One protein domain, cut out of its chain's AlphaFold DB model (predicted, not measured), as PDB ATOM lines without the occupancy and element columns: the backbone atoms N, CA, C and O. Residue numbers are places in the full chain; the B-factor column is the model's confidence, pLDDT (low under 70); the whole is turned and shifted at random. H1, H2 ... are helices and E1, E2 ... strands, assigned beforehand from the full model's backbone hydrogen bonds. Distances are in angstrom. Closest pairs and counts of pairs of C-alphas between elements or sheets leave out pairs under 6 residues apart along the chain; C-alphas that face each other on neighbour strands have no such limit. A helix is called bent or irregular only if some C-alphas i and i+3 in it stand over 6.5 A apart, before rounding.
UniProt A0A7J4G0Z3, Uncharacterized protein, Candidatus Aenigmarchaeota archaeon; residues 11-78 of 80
ATOM      1  N   PHE A  11      17.890 -46.060 -87.474       91.00
ATOM      2  CA  PHE A  11      16.794 -46.816 -88.049       91.00
ATOM      3  C   PHE A  11      16.986 -48.284 -87.702       91.00
ATOM      4  O   PHE A  11      18.040 -48.851 -87.987       91.00
ATOM      5  N   ILE A  12      15.956 -48.874 -87.104       91.62
ATOM      6  CA  ILE A  12      15.891 -50.297 -86.793       91.62
ATOM      7  C   ILE A  12      14.881 -50.903 -87.760       91.62
ATOM      8  O   ILE A  12      13.710 -50.523 -87.766       91.62
ATOM      9  N   PHE A  13      15.347 -51.811 -88.608       92.38
ATOM     10  CA  PHE A  13      14.493 -52.575 -89.509       92.38
ATOM     11  C   PHE A  13      14.412 -54.006 -89.006       92.38
ATOM     12  O   PHE A  13      15.447 -54.592 -88.717       92.38
ATOM     13  N   TYR A  14      13.211 -54.566 -88.942       92.81
ATOM     14  CA  TYR A  14      12.994 -55.964 -88.594       92.81
ATOM     15  C   TYR A  14      12.402 -56.711 -89.785       92.81
ATOM     16  O   TYR A  14      11.551 -56.174 -90.500       92.81
ATOM     17  N   SER A  15      12.860 -57.939 -90.008       91.44
ATOM     18  CA  SER A  15      12.246 -58.862 -90.958       91.44
ATOM     19  C   SER A  15      11.802 -60.118 -90.228       91.44
ATOM     20  O   SER A  15      12.644 -60.906 -89.812       91.44
ATOM     21  N   GLU A  16      10.488 -60.330 -90.148       91.06
ATOM     22  CA  GLU A  16       9.886 -61.534 -89.554       91.06
ATOM     23  C   GLU A  16      10.352 -62.817 -90.253       91.06
ATOM     24  O   GLU A  16      10.669 -63.806 -89.610       91.06
ATOM     25  N   GLN A  17      10.456 -62.798 -91.586       89.50
ATOM     26  CA  GLN A  17      10.856 -63.973 -92.372       89.50
ATOM     27  C   GLN A  17      12.303 -64.413 -92.134       89.50
ATOM     28  O   GLN A  17      12.636 -65.569 -92.386       89.50
ATOM     29  N   LEU A  18      13.166 -63.486 -91.720       89.50
ATOM     30  CA  LEU A  18      14.582 -63.744 -91.462       89.50
ATOM     31  C   LEU A  18      14.925 -63.727 -89.971       89.50
ATOM     32  O   LEU A  18      16.085 -63.945 -89.637       89.50
ATOM     33  N   ASP A  19      13.959 -63.400 -89.114       92.31
ATOM     34  CA  ASP A  19      14.153 -63.107 -87.695       92.31
ATOM     35  C   ASP A  19      15.423 -62.280 -87.422       92.31
ATOM     36  O   ASP A  19      16.302 -62.637 -86.640       92.31
ATOM     37  N   THR A  20      15.589 -61.198 -88.186       92.31
ATOM     38  CA  THR A  20      16.824 -60.405 -88.188       92.31
ATOM     39  C   THR A  20      16.506 -58.925 -88.088       92.31
ATOM     40  O   THR A  20      15.621 -58.412 -88.786       92.31
ATOM     41  N   TYR A  21      17.272 -58.231 -87.247       93.88
ATOM     42  CA  TYR A  21      17.255 -56.781 -87.142       93.88
ATOM     43  C   TYR A  21      18.428 -56.171 -87.904       93.88
ATOM     44  O   TYR A  21      19.540 -56.683 -87.853       93.88
ATOM     45  N   TRP A  22      18.215 -55.026 -88.548       94.00
ATOM     46  CA  TRP A  22      19.296 -54.169 -89.032       94.00
ATOM     47  C   TRP A  22      19.230 -52.827 -88.324       94.00
ATOM     48  O   TRP A  22      18.254 -52.090 -88.491       94.00
ATOM     49  N   ILE A  23      20.279 -52.502 -87.572       92.69
ATOM     50  CA  ILE A  23      20.417 -51.229 -86.861       92.69
ATOM     51  C   ILE A  23      21.393 -50.349 -87.636       92.69
ATOM     52  O   ILE A  23      22.573 -50.668 -87.778       92.69
ATOM     53  N   ILE A  24      20.887 -49.245 -88.186       91.62
ATOM     54  CA  ILE A  24      21.635 -48.395 -89.115       91.62
ATOM     55  C   ILE A  24      21.561 -46.933 -88.656       91.62
ATOM     56  O   ILE A  24      20.466 -46.368 -88.598       91.62
ATOM     57  N   PRO A  25      22.703 -46.269 -88.399       91.44
ATOM     58  CA  PRO A  25      22.734 -44.834 -88.137       91.44
ATOM     59  C   PRO A  25      22.190 -44.037 -89.325       91.44
ATOM     60  O   PRO A  25      22.481 -44.343 -90.482       91.44
ATOM     61  N   SER A  26      21.455 -42.959 -89.075       90.06
ATOM     62  CA  SER A  26      20.807 -42.173 -90.131       90.06
ATOM     63  C   SER A  26      21.786 -41.559 -91.138       90.06
ATOM     64  O   SER A  26      21.493 -41.532 -92.335       90.06
ATOM     65  N   LYS A  27      22.974 -41.136 -90.684       90.06
ATOM     66  CA  LYS A  27      24.062 -40.644 -91.547       90.06
ATOM     67  C   LYS A  27      24.588 -41.730 -92.488       90.06
ATOM     68  O   LYS A  27      24.850 -41.456 -93.657       90.06
ATOM     69  N   GLU A  28      24.711 -42.960 -91.999       90.12
ATOM     70  CA  GLU A  28      25.127 -44.111 -92.806       90.12
ATOM     71  C   GLU A  28      24.012 -44.552 -93.757       90.12
ATOM     72  O   GLU A  28      24.276 -44.848 -94.922       90.12
ATOM     73  N   LEU A  29      22.756 -44.506 -93.303       90.44
ATOM     74  CA  LEU A  29      21.597 -44.876 -94.108       90.44
ATOM     75  C   LEU A  29      21.517 -44.050 -95.396       90.44
ATOM     76  O   LEU A  29      21.280 -44.613 -96.459       90.44
ATOM     77  N   VAL A  30      21.767 -42.739 -95.336       88.38
ATOM     78  CA  VAL A  30      21.757 -41.863 -96.524       88.38
ATOM     79  C   VAL A  30      22.854 -42.223 -97.533       88.38
ATOM     80  O   VAL A  30      22.648 -42.031 -98.730       88.38
ATOM     81  N   LYS A  31      23.991 -42.770 -97.078       89.06
ATOM     82  CA  LYS A  31      25.099 -43.196 -97.952       89.06
ATOM     83  C   LYS A  31      24.819 -44.535 -98.637       89.06
ATOM     84  O   LYS A  31      25.196 -44.721 -99.789       89.06
ATOM     85  N   ILE A  32      24.186 -45.472 -97.927       89.94
ATOM     86  CA  ILE A  32      23.955 -46.841 -98.422       89.94
ATOM     87  C   ILE A  32      22.586 -47.019 -99.099       89.94
ATOM     88  O   ILE A  32      22.404 -47.946 -99.893       89.94
ATOM     89  N   ALA A  33      21.608 -46.166 -98.780       89.81
ATOM     90  CA  ALA A  33      20.286 -46.183 -99.389       89.81
ATOM     91  C   ALA A  33      20.305 -45.491-100.755       89.81
ATOM     92  O   ALA A  33      21.006 -44.511-100.992       89.81
ATOM     93  N   SER A  34      19.470 -45.979-101.666       87.69
ATOM     94  CA  SER A  34      19.298 -45.367-102.980       87.69
ATOM     95  C   SER A  34      18.254 -44.258-102.912       87.69
ATOM     96  O   SER A  34      17.156 -44.456-102.387       87.69
ATOM     97  N   GLN A  35      18.572 -43.091-103.471       88.06
ATOM     98  CA  GLN A  35      17.626 -41.986-103.593       88.06
ATOM     99  C   GLN A  35      16.990 -41.961-104.984       88.06
ATOM    100  O   GLN A  35      17.675 -41.983-106.011       88.06
ATOM    101  N   ASN A  36      15.668 -41.833-105.025       85.00
ATOM    102  CA  ASN A  36      14.938 -41.682-106.276       85.00
ATOM    103  C   ASN A  36      15.203 -40.301-106.893       85.00
ATOM    104  O   ASN A  36      14.766 -39.273-106.368       85.00
ATOM    105  N   LYS A  37      15.885 -40.271-108.042       83.00
ATOM    106  CA  LYS A  37      16.224 -39.026-108.760       83.00
ATOM    107  C   LYS A  37      15.072 -38.483-109.624       83.00
ATOM    108  O   LYS A  37      15.043 -37.289-109.920       83.00
ATOM    109  N   LYS A  38      14.122 -39.338-110.023       78.88
ATOM    110  CA  LYS A  38      13.004 -39.026-110.939       78.88
ATOM    111  C   LYS A  38      11.705 -39.732-110.494       78.88
ATOM    112  O   LYS A  38      11.759 -40.648-109.678       78.88
ATOM    113  N   GLY A  39      10.555 -39.305-111.029       82.38
ATOM    114  CA  GLY A  39       9.228 -39.903-110.786       82.38
ATOM    115  C   GLY A  39       8.460 -39.349-109.572       82.38
ATOM    116  O   GLY A  39       8.938 -38.457-108.876       82.38
ATOM    117  N   LYS A  40       7.269 -39.903-109.289       82.00
ATOM    118  CA  LYS A  40       6.363 -39.462-108.197       82.00
ATOM    119  C   LYS A  40       7.000 -39.518-106.797       82.00
ATOM    120  O   LYS A  40       6.615 -38.776-105.903       82.00
ATOM    121  N   ASN A  41       8.002 -40.379-106.609       81.50
ATOM    122  CA  ASN A  41       8.734 -40.550-105.351       81.50
ATOM    123  C   ASN A  41      10.108 -39.858-105.345       81.50
ATOM    124  O   ASN A  41      10.990 -40.269-104.589       81.50
ATOM    125  N   LYS A  42      10.305 -38.827-106.178       81.75
ATOM    126  CA  LYS A  42      11.545 -38.040-106.242       81.75
ATOM    127  C   LYS A  42      11.979 -37.579-104.842       81.75
ATOM    128  O   LYS A  42      11.147 -37.179-104.034       81.75
ATOM    129  N   ARG A  43      13.287 -37.641-104.572       82.81
ATOM    130  CA  ARG A  43      13.958 -37.337-103.287       82.81
ATOM    131  C   ARG A  43      13.708 -38.321-102.141       82.81
ATOM    132  O   ARG A  43      14.397 -38.221-101.129       82.81
ATOM    133  N   LYS A  44      12.803 -39.293-102.283       86.56
ATOM    134  CA  LYS A  44      12.636 -40.349-101.276       86.56
ATOM    135  C   LYS A  44      13.771 -41.369-101.376       86.56
ATOM    136  O   LYS A  44      14.201 -41.728-102.473       86.56
ATOM    137  N   TYR A  45      14.199 -41.855-100.220       88.31
ATOM    138  CA  TYR A  45      15.161 -42.936-100.061       88.31
ATOM    139  C   TYR A  45      14.460 -44.288-100.003       88.31
ATOM    140  O   TYR A  45      13.358 -44.412 -99.449       88.31
ATOM    141  N   HIS A  46      15.131 -45.287-100.557       88.50
ATOM    142  CA  HIS A  46      14.774 -46.693-100.509       88.50
ATOM    143  C   HIS A  46      16.033 -47.516-100.224       88.50
ATOM    144  O   HIS A  46      17.098 -47.268-100.792       88.50
ATOM    145  N   ILE A  47      15.896 -48.513 -99.361       91.19
ATOM    146  CA  ILE A  47      16.930 -49.492 -99.057       91.19
ATOM    147  C   ILE A  47      16.297 -50.873 -99.150       91.19
ATOM    148  O   ILE A  47      15.172 -51.062 -98.701       91.19
ATOM    149  N   ASN A  48      17.016 -51.818 -99.750       91.06
ATOM    150  CA  ASN A  48      16.600 -53.210 -99.767       91.06
ATOM    151  C   ASN A  48      17.600 -54.017 -98.950       91.06
ATOM    152  O   ASN A  48      18.734 -54.135 -99.398       91.06
ATOM    153  N   LEU A  49      17.209 -54.499 -97.771       91.12
ATOM    154  CA  LEU A  49      18.088 -55.211 -96.832       91.12
ATOM    155  C   LEU A  49      18.115 -56.720 -97.089       91.12
ATOM    156  O   LEU A  49      19.152 -57.359 -96.918       91.12
ATOM    157  N   ALA A  50      16.999 -57.261 -97.578       91.50
ATOM    158  CA  ALA A  50      16.835 -58.670 -97.886       91.50
ATOM    159  C   ALA A  50      16.622 -58.885 -99.392       91.50
ATOM    160  O   ALA A  50      15.903 -58.150-100.068       91.50
ATOM    161  N   GLY A  51      17.283 -59.893 -99.945       89.94
ATOM    162  CA  GLY A  51      17.034 -60.380-101.294       89.94
ATOM    163  C   GLY A  51      15.956 -61.458-101.289       89.94
ATOM    164  O   GLY A  51      15.755 -62.140-100.291       89.94
ATOM    165  N   TYR A  52      15.300 -61.653-102.429       91.25
ATOM    166  CA  TYR A  52      14.429 -62.802-102.658       91.25
ATOM    167  C   TYR A  52      14.956 -63.610-103.838       91.25
ATOM    168  O   TYR A  52      15.121 -63.089-104.944       91.25
ATOM    169  N   SER A  53      15.217 -64.895-103.612       89.81
ATOM    170  CA  SER A  53      15.581 -65.824-104.675       89.81
ATOM    171  C   SER A  53      14.315 -66.446-105.245       89.81
ATOM    172  O   SER A  53      13.678 -67.259-104.585       89.81
ATOM    173  N   LYS A  54      13.966 -66.122-106.496       89.12
ATOM    174  CA  LYS A  54      12.828 -66.758-107.184       89.12
ATOM    175  C   LYS A  54      13.037 -68.259-107.399       89.12
ATOM    176  O   LYS A  54      12.075 -69.013-107.346       89.12
ATOM    177  N   ILE A  55      14.288 -68.672-107.620       89.62
ATOM    178  CA  ILE A  55      14.664 -70.069-107.874       89.62
ATOM    179  C   ILE A  55      14.486 -70.894-106.601       89.62
ATOM    180  O   ILE A  55      13.829 -71.928-106.619       89.62
ATOM    181  N   LYS A  56      15.037 -70.412-105.482       88.31
ATOM    182  CA  LYS A  56      14.969 -71.116-104.196       88.31
ATOM    183  C   LYS A  56      13.719 -70.771-103.372       88.31
ATOM    184  O   LYS A  56      13.549 -71.313-102.290       88.31
ATOM    185  N   LYS A  57      12.882 -69.849-103.866       89.62
ATOM    186  CA  LYS A  57      11.695 -69.281-103.199       89.62
ATOM    187  C   LYS A  57      11.945 -68.873-101.743       89.62
ATOM    188  O   LYS A  57      11.090 -69.061-100.887       89.62
ATOM    189  N   LEU A  58      13.122 -68.310-101.470       89.75
ATOM    190  CA  LEU A  58      13.536 -67.924-100.123       89.75
ATOM    191  C   LEU A  58      14.017 -66.481-100.077       89.75
ATOM    192  O   LEU A  58      14.623 -65.976-101.031       89.75
ATOM    193  N   VAL A  59      13.750 -65.842 -98.945       90.50
ATOM    194  CA  VAL A  59      14.325 -64.552 -98.588       90.50
ATOM    195  C   VAL A  59      15.672 -64.798 -97.920       90.50
ATOM    196  O   VAL A  59      15.836 -65.763 -97.180       90.50
ATOM    197  N   TYR A  60      16.660 -63.970 -98.235       90.94
ATOM    198  CA  TYR A  60      17.997 -64.057 -97.656       90.94
ATOM    199  C   TYR A  60      18.528 -62.658 -97.335       90.94
ATOM    200  O   TYR A  60      18.267 -61.717 -98.092       90.94
ATOM    201  N   PRO A  61      19.287 -62.489 -96.243       91.25
ATOM    202  CA  PRO A  61      19.928 -61.218 -95.941       91.25
ATOM    203  C   PRO A  61      20.984 -60.887 -97.005       91.25
ATOM    204  O   PRO A  61      21.719 -61.760 -97.478       91.25
ATOM    205  N   LEU A  62      21.078 -59.622 -97.419       90.44
ATOM    206  CA  LEU A  62      22.128 -59.210 -98.352       90.44
ATOM    207  C   LEU A  62      23.451 -59.012 -97.606       90.44
ATOM    208  O   LEU A  62      23.570 -58.124 -96.768       90.44
ATOM    209  N   GLN A  63      24.487 -59.741 -98.028       89.25
ATOM    210  CA  GLN A  63      25.817 -59.755 -97.402       89.25
ATOM    211  C   GLN A  63      26.423 -58.360 -97.141       89.25
ATOM    212  O   GLN A  63      27.113 -58.156 -96.145       89.25
ATOM    213  N   LYS A  64      26.146 -57.371 -98.001       87.75
ATOM    214  CA  LYS A  64      26.623 -55.983 -97.829       87.75
ATOM    215  C   LYS A  64      26.100 -55.287 -96.563       87.75
ATOM    216  O   LYS A  64      26.703 -54.309 -96.128       87.75
ATOM    217  N   PHE A  65      24.995 -55.764 -95.989       89.94
ATOM    218  CA  PHE A  65      24.396 -55.213 -94.771       89.94
ATOM    219  C   PHE A  65      24.684 -56.046 -93.524       89.94
ATOM    220  O   PHE A  65      24.243 -55.660 -92.446       89.94
ATOM    221  N   LYS A  66      25.503 -57.100 -93.643       89.38
ATOM    222  CA  LYS A  66      25.869 -57.974 -92.526       89.38
ATOM    223  C   LYS A  66      26.463 -57.222 -91.331       89.38
ATOM    224  O   LYS A  66      26.213 -57.577 -90.192       89.38
ATOM    225  N   LYS A  67      27.183 -56.120 -91.575       90.00
ATOM    226  CA  LYS A  67      27.735 -55.260 -90.507       90.00
ATOM    227  C   LYS A  67      26.682 -54.583 -89.614       90.00
ATOM    228  O   LYS A  67      27.023 -54.083 -88.545       90.00
ATOM    229  N   TYR A  68      25.435 -54.509 -90.071       89.88
ATOM    230  CA  TYR A  68      24.329 -53.880 -89.350       89.88
ATOM    231  C   TYR A  68      23.372 -54.906 -88.728       89.88
ATOM    232  O   TYR A  68      22.456 -54.506 -88.014       89.88
ATOM    233  N   GLU A  69      23.562 -56.201 -89.003       91.31
ATOM    234  CA  GLU A  69      22.708 -57.280 -88.494       91.31
ATOM    235  C   GLU A  69      22.852 -57.417 -86.980       91.31
ATOM    236  O   GLU A  69      23.965 -57.551 -86.473       91.31
ATOM    237  N   ASN A  70      21.726 -57.355 -86.266       88.75
ATOM    238  CA  ASN A  70      21.608 -57.480 -84.810       88.75
ATOM    239  C   ASN A  70      22.605 -56.607 -84.022       88.75
ATOM    240  O   ASN A  70      22.974 -56.920 -82.893       88.75
ATOM    241  N   ASN A  71      23.038 -55.490 -84.613       86.62
ATOM    242  CA  ASN A  71      24.046 -54.605 -84.041       86.62
ATOM    243  C   ASN A  71      23.438 -53.643 -83.003       86.62
ATOM    244  O   ASN A  71      23.476 -52.424 -83.158       86.62
ATOM    245  N   PHE A  72      22.824 -54.204 -81.959       83.81
ATOM    246  CA  PHE A  72      22.213 -53.446 -80.863       83.81
ATOM    247  C   PHE A  72      23.251 -52.755 -79.976       83.81
ATOM    248  O   PHE A  72      22.938 -51.749 -79.351       83.81
ATOM    249  N   LYS A  73      24.505 -53.221 -80.006       79.75
ATOM    250  CA  LYS A  73      25.626 -52.605 -79.290       79.75
ATOM    251  C   LYS A  73      25.829 -51.129 -79.661       79.75
ATOM    252  O   LYS A  73      26.138 -50.314 -78.804       79.75
ATOM    253  N   LEU A  74      25.536 -50.761 -80.915       76.31
ATOM    254  CA  LEU A  74      25.520 -49.363 -81.372       76.31
ATOM    255  C   LEU A  74      24.534 -48.467 -80.612       76.31
ATOM    256  O   LEU A  74      24.655 -47.253 -80.699       76.31
ATOM    257  N   LEU A  75      23.524 -49.022 -79.944       76.69
ATOM    258  CA  LEU A  75      22.581 -48.247 -79.137       76.69
ATOM    259  C   LEU A  75      23.076 -48.101 -77.694       76.69
ATOM    260  O   LEU A  75      22.872 -47.050 -77.094       76.69
ATOM    261  N   GLU A  76      23.754 -49.120 -77.165       73.75
ATOM    262  CA  GLU A  76      24.328 -49.117 -75.813       73.75
ATOM    263  C   GLU A  76      25.492 -48.124 -75.701       73.75
ATOM    264  O   GLU A  76      25.513 -47.313 -74.780       73.75
ATOM    265  N   ASP A  77      26.387 -48.098 -76.695       66.88
ATOM    266  CA  ASP A  77      27.559 -47.206 -76.720       66.88
ATOM    267  C   ASP A  77      27.194 -45.702 -76.785       66.88
ATOM    268  O   ASP A  77      28.042 -44.848 -76.539       66.88
ATOM    269  N   PHE A  78      25.948 -45.359 -77.138       62.28
ATOM    270  CA  PHE A  78      25.462 -43.972 -77.223       62.28
ATOM    271  C   PHE A  78      24.519 -43.572 -76.081       62.28
ATOM    272  O   PHE A  78      24.202 -42.389 -75.948       62.28
TER     273      PHE A  78
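This is residues 11 to 78 of the 80 residues of an uncharacterized protein of Candidatus Aenigmarchaeota archaeon (UniProt A0A7J4G0Z3). What does one see first? Two small strand hairpins, E1 with E2 and E3 with E4, make two separate ribbons; a long loop, residues 33 to 49, folds back on itself between H1 and E3. H2 packs on E2 with residues 65 to 68, and H3 ends the printed part. What is it made of? The printed part has 68 residues with named elements in the order E1 E2 H1 E3 E4 H2 H3; both sheets, E1 - E2 and E3 - E4, are antiparallel, and the class is mixed. It is loose, with a radius of gyration of the C-alphas of 13.7 A, and flat, spanning 39 by 37 by 18 A.

How are the hairpins paired? E1, residues 11 to 15, and E2, residues 20 to 25, are antiparallel at 165 degrees, with N 13 and O 22 2.9 A apart, within hydrogen-bond range. E3, residues 50 to 53, and E4, residues 58 to 61, are antiparallel at 147 degrees, with N 51 and O 60 within hydrogen-bond range at 2.8 A. E1 and E3 are only just apart, closest 8.3 A. Where are the helices? The closest C-alphas of E2 and H2, residues 63 to 68, are those of Trp 22 and Tyr 68, 5.1 A apart. For H1, residues 26 to 32, and E1 they are Phe 11 and Ser 26, 6.5 A; for H3, residues 73 to 78, and E2, Ile 23 and Leu 74, 7.7 A. No helix touches another. How complete are their backbones? O i to N i+4 pairs are within hydrogen-bond range in 2 of 3 for H1, 1 of 2 for H3 and 0 of 2 for H2, which has 2 of 3 O i to N i+3 pairs within range.

Where do the hairpins lie? E1 begins at C-alpha 11, (16.794, -46.816, -88.049), and is 13.2 A long; E2 is 16.7 A, E3 9.9 A and E4 10.2 A. And the helices? H1 is 10.0 A long, H2 10.1 A and H3 8.9 A, ending at C-alpha 78, (25.462, -43.972, -77.223). H2 is irregular: C-alphas 64 and 67 are 7.4 A apart.

How far does it reach? The two C-alphas farthest apart, Ile 55 and Phe 78, are 41.7 A apart. Is it whole and sure? The printed part has no cut; the link H1 to E3, 17 residues, is long, with residues 34 to 35 paired antiparallel with 45 to 46. The pLDDT is under 70 at residues 77 to 78.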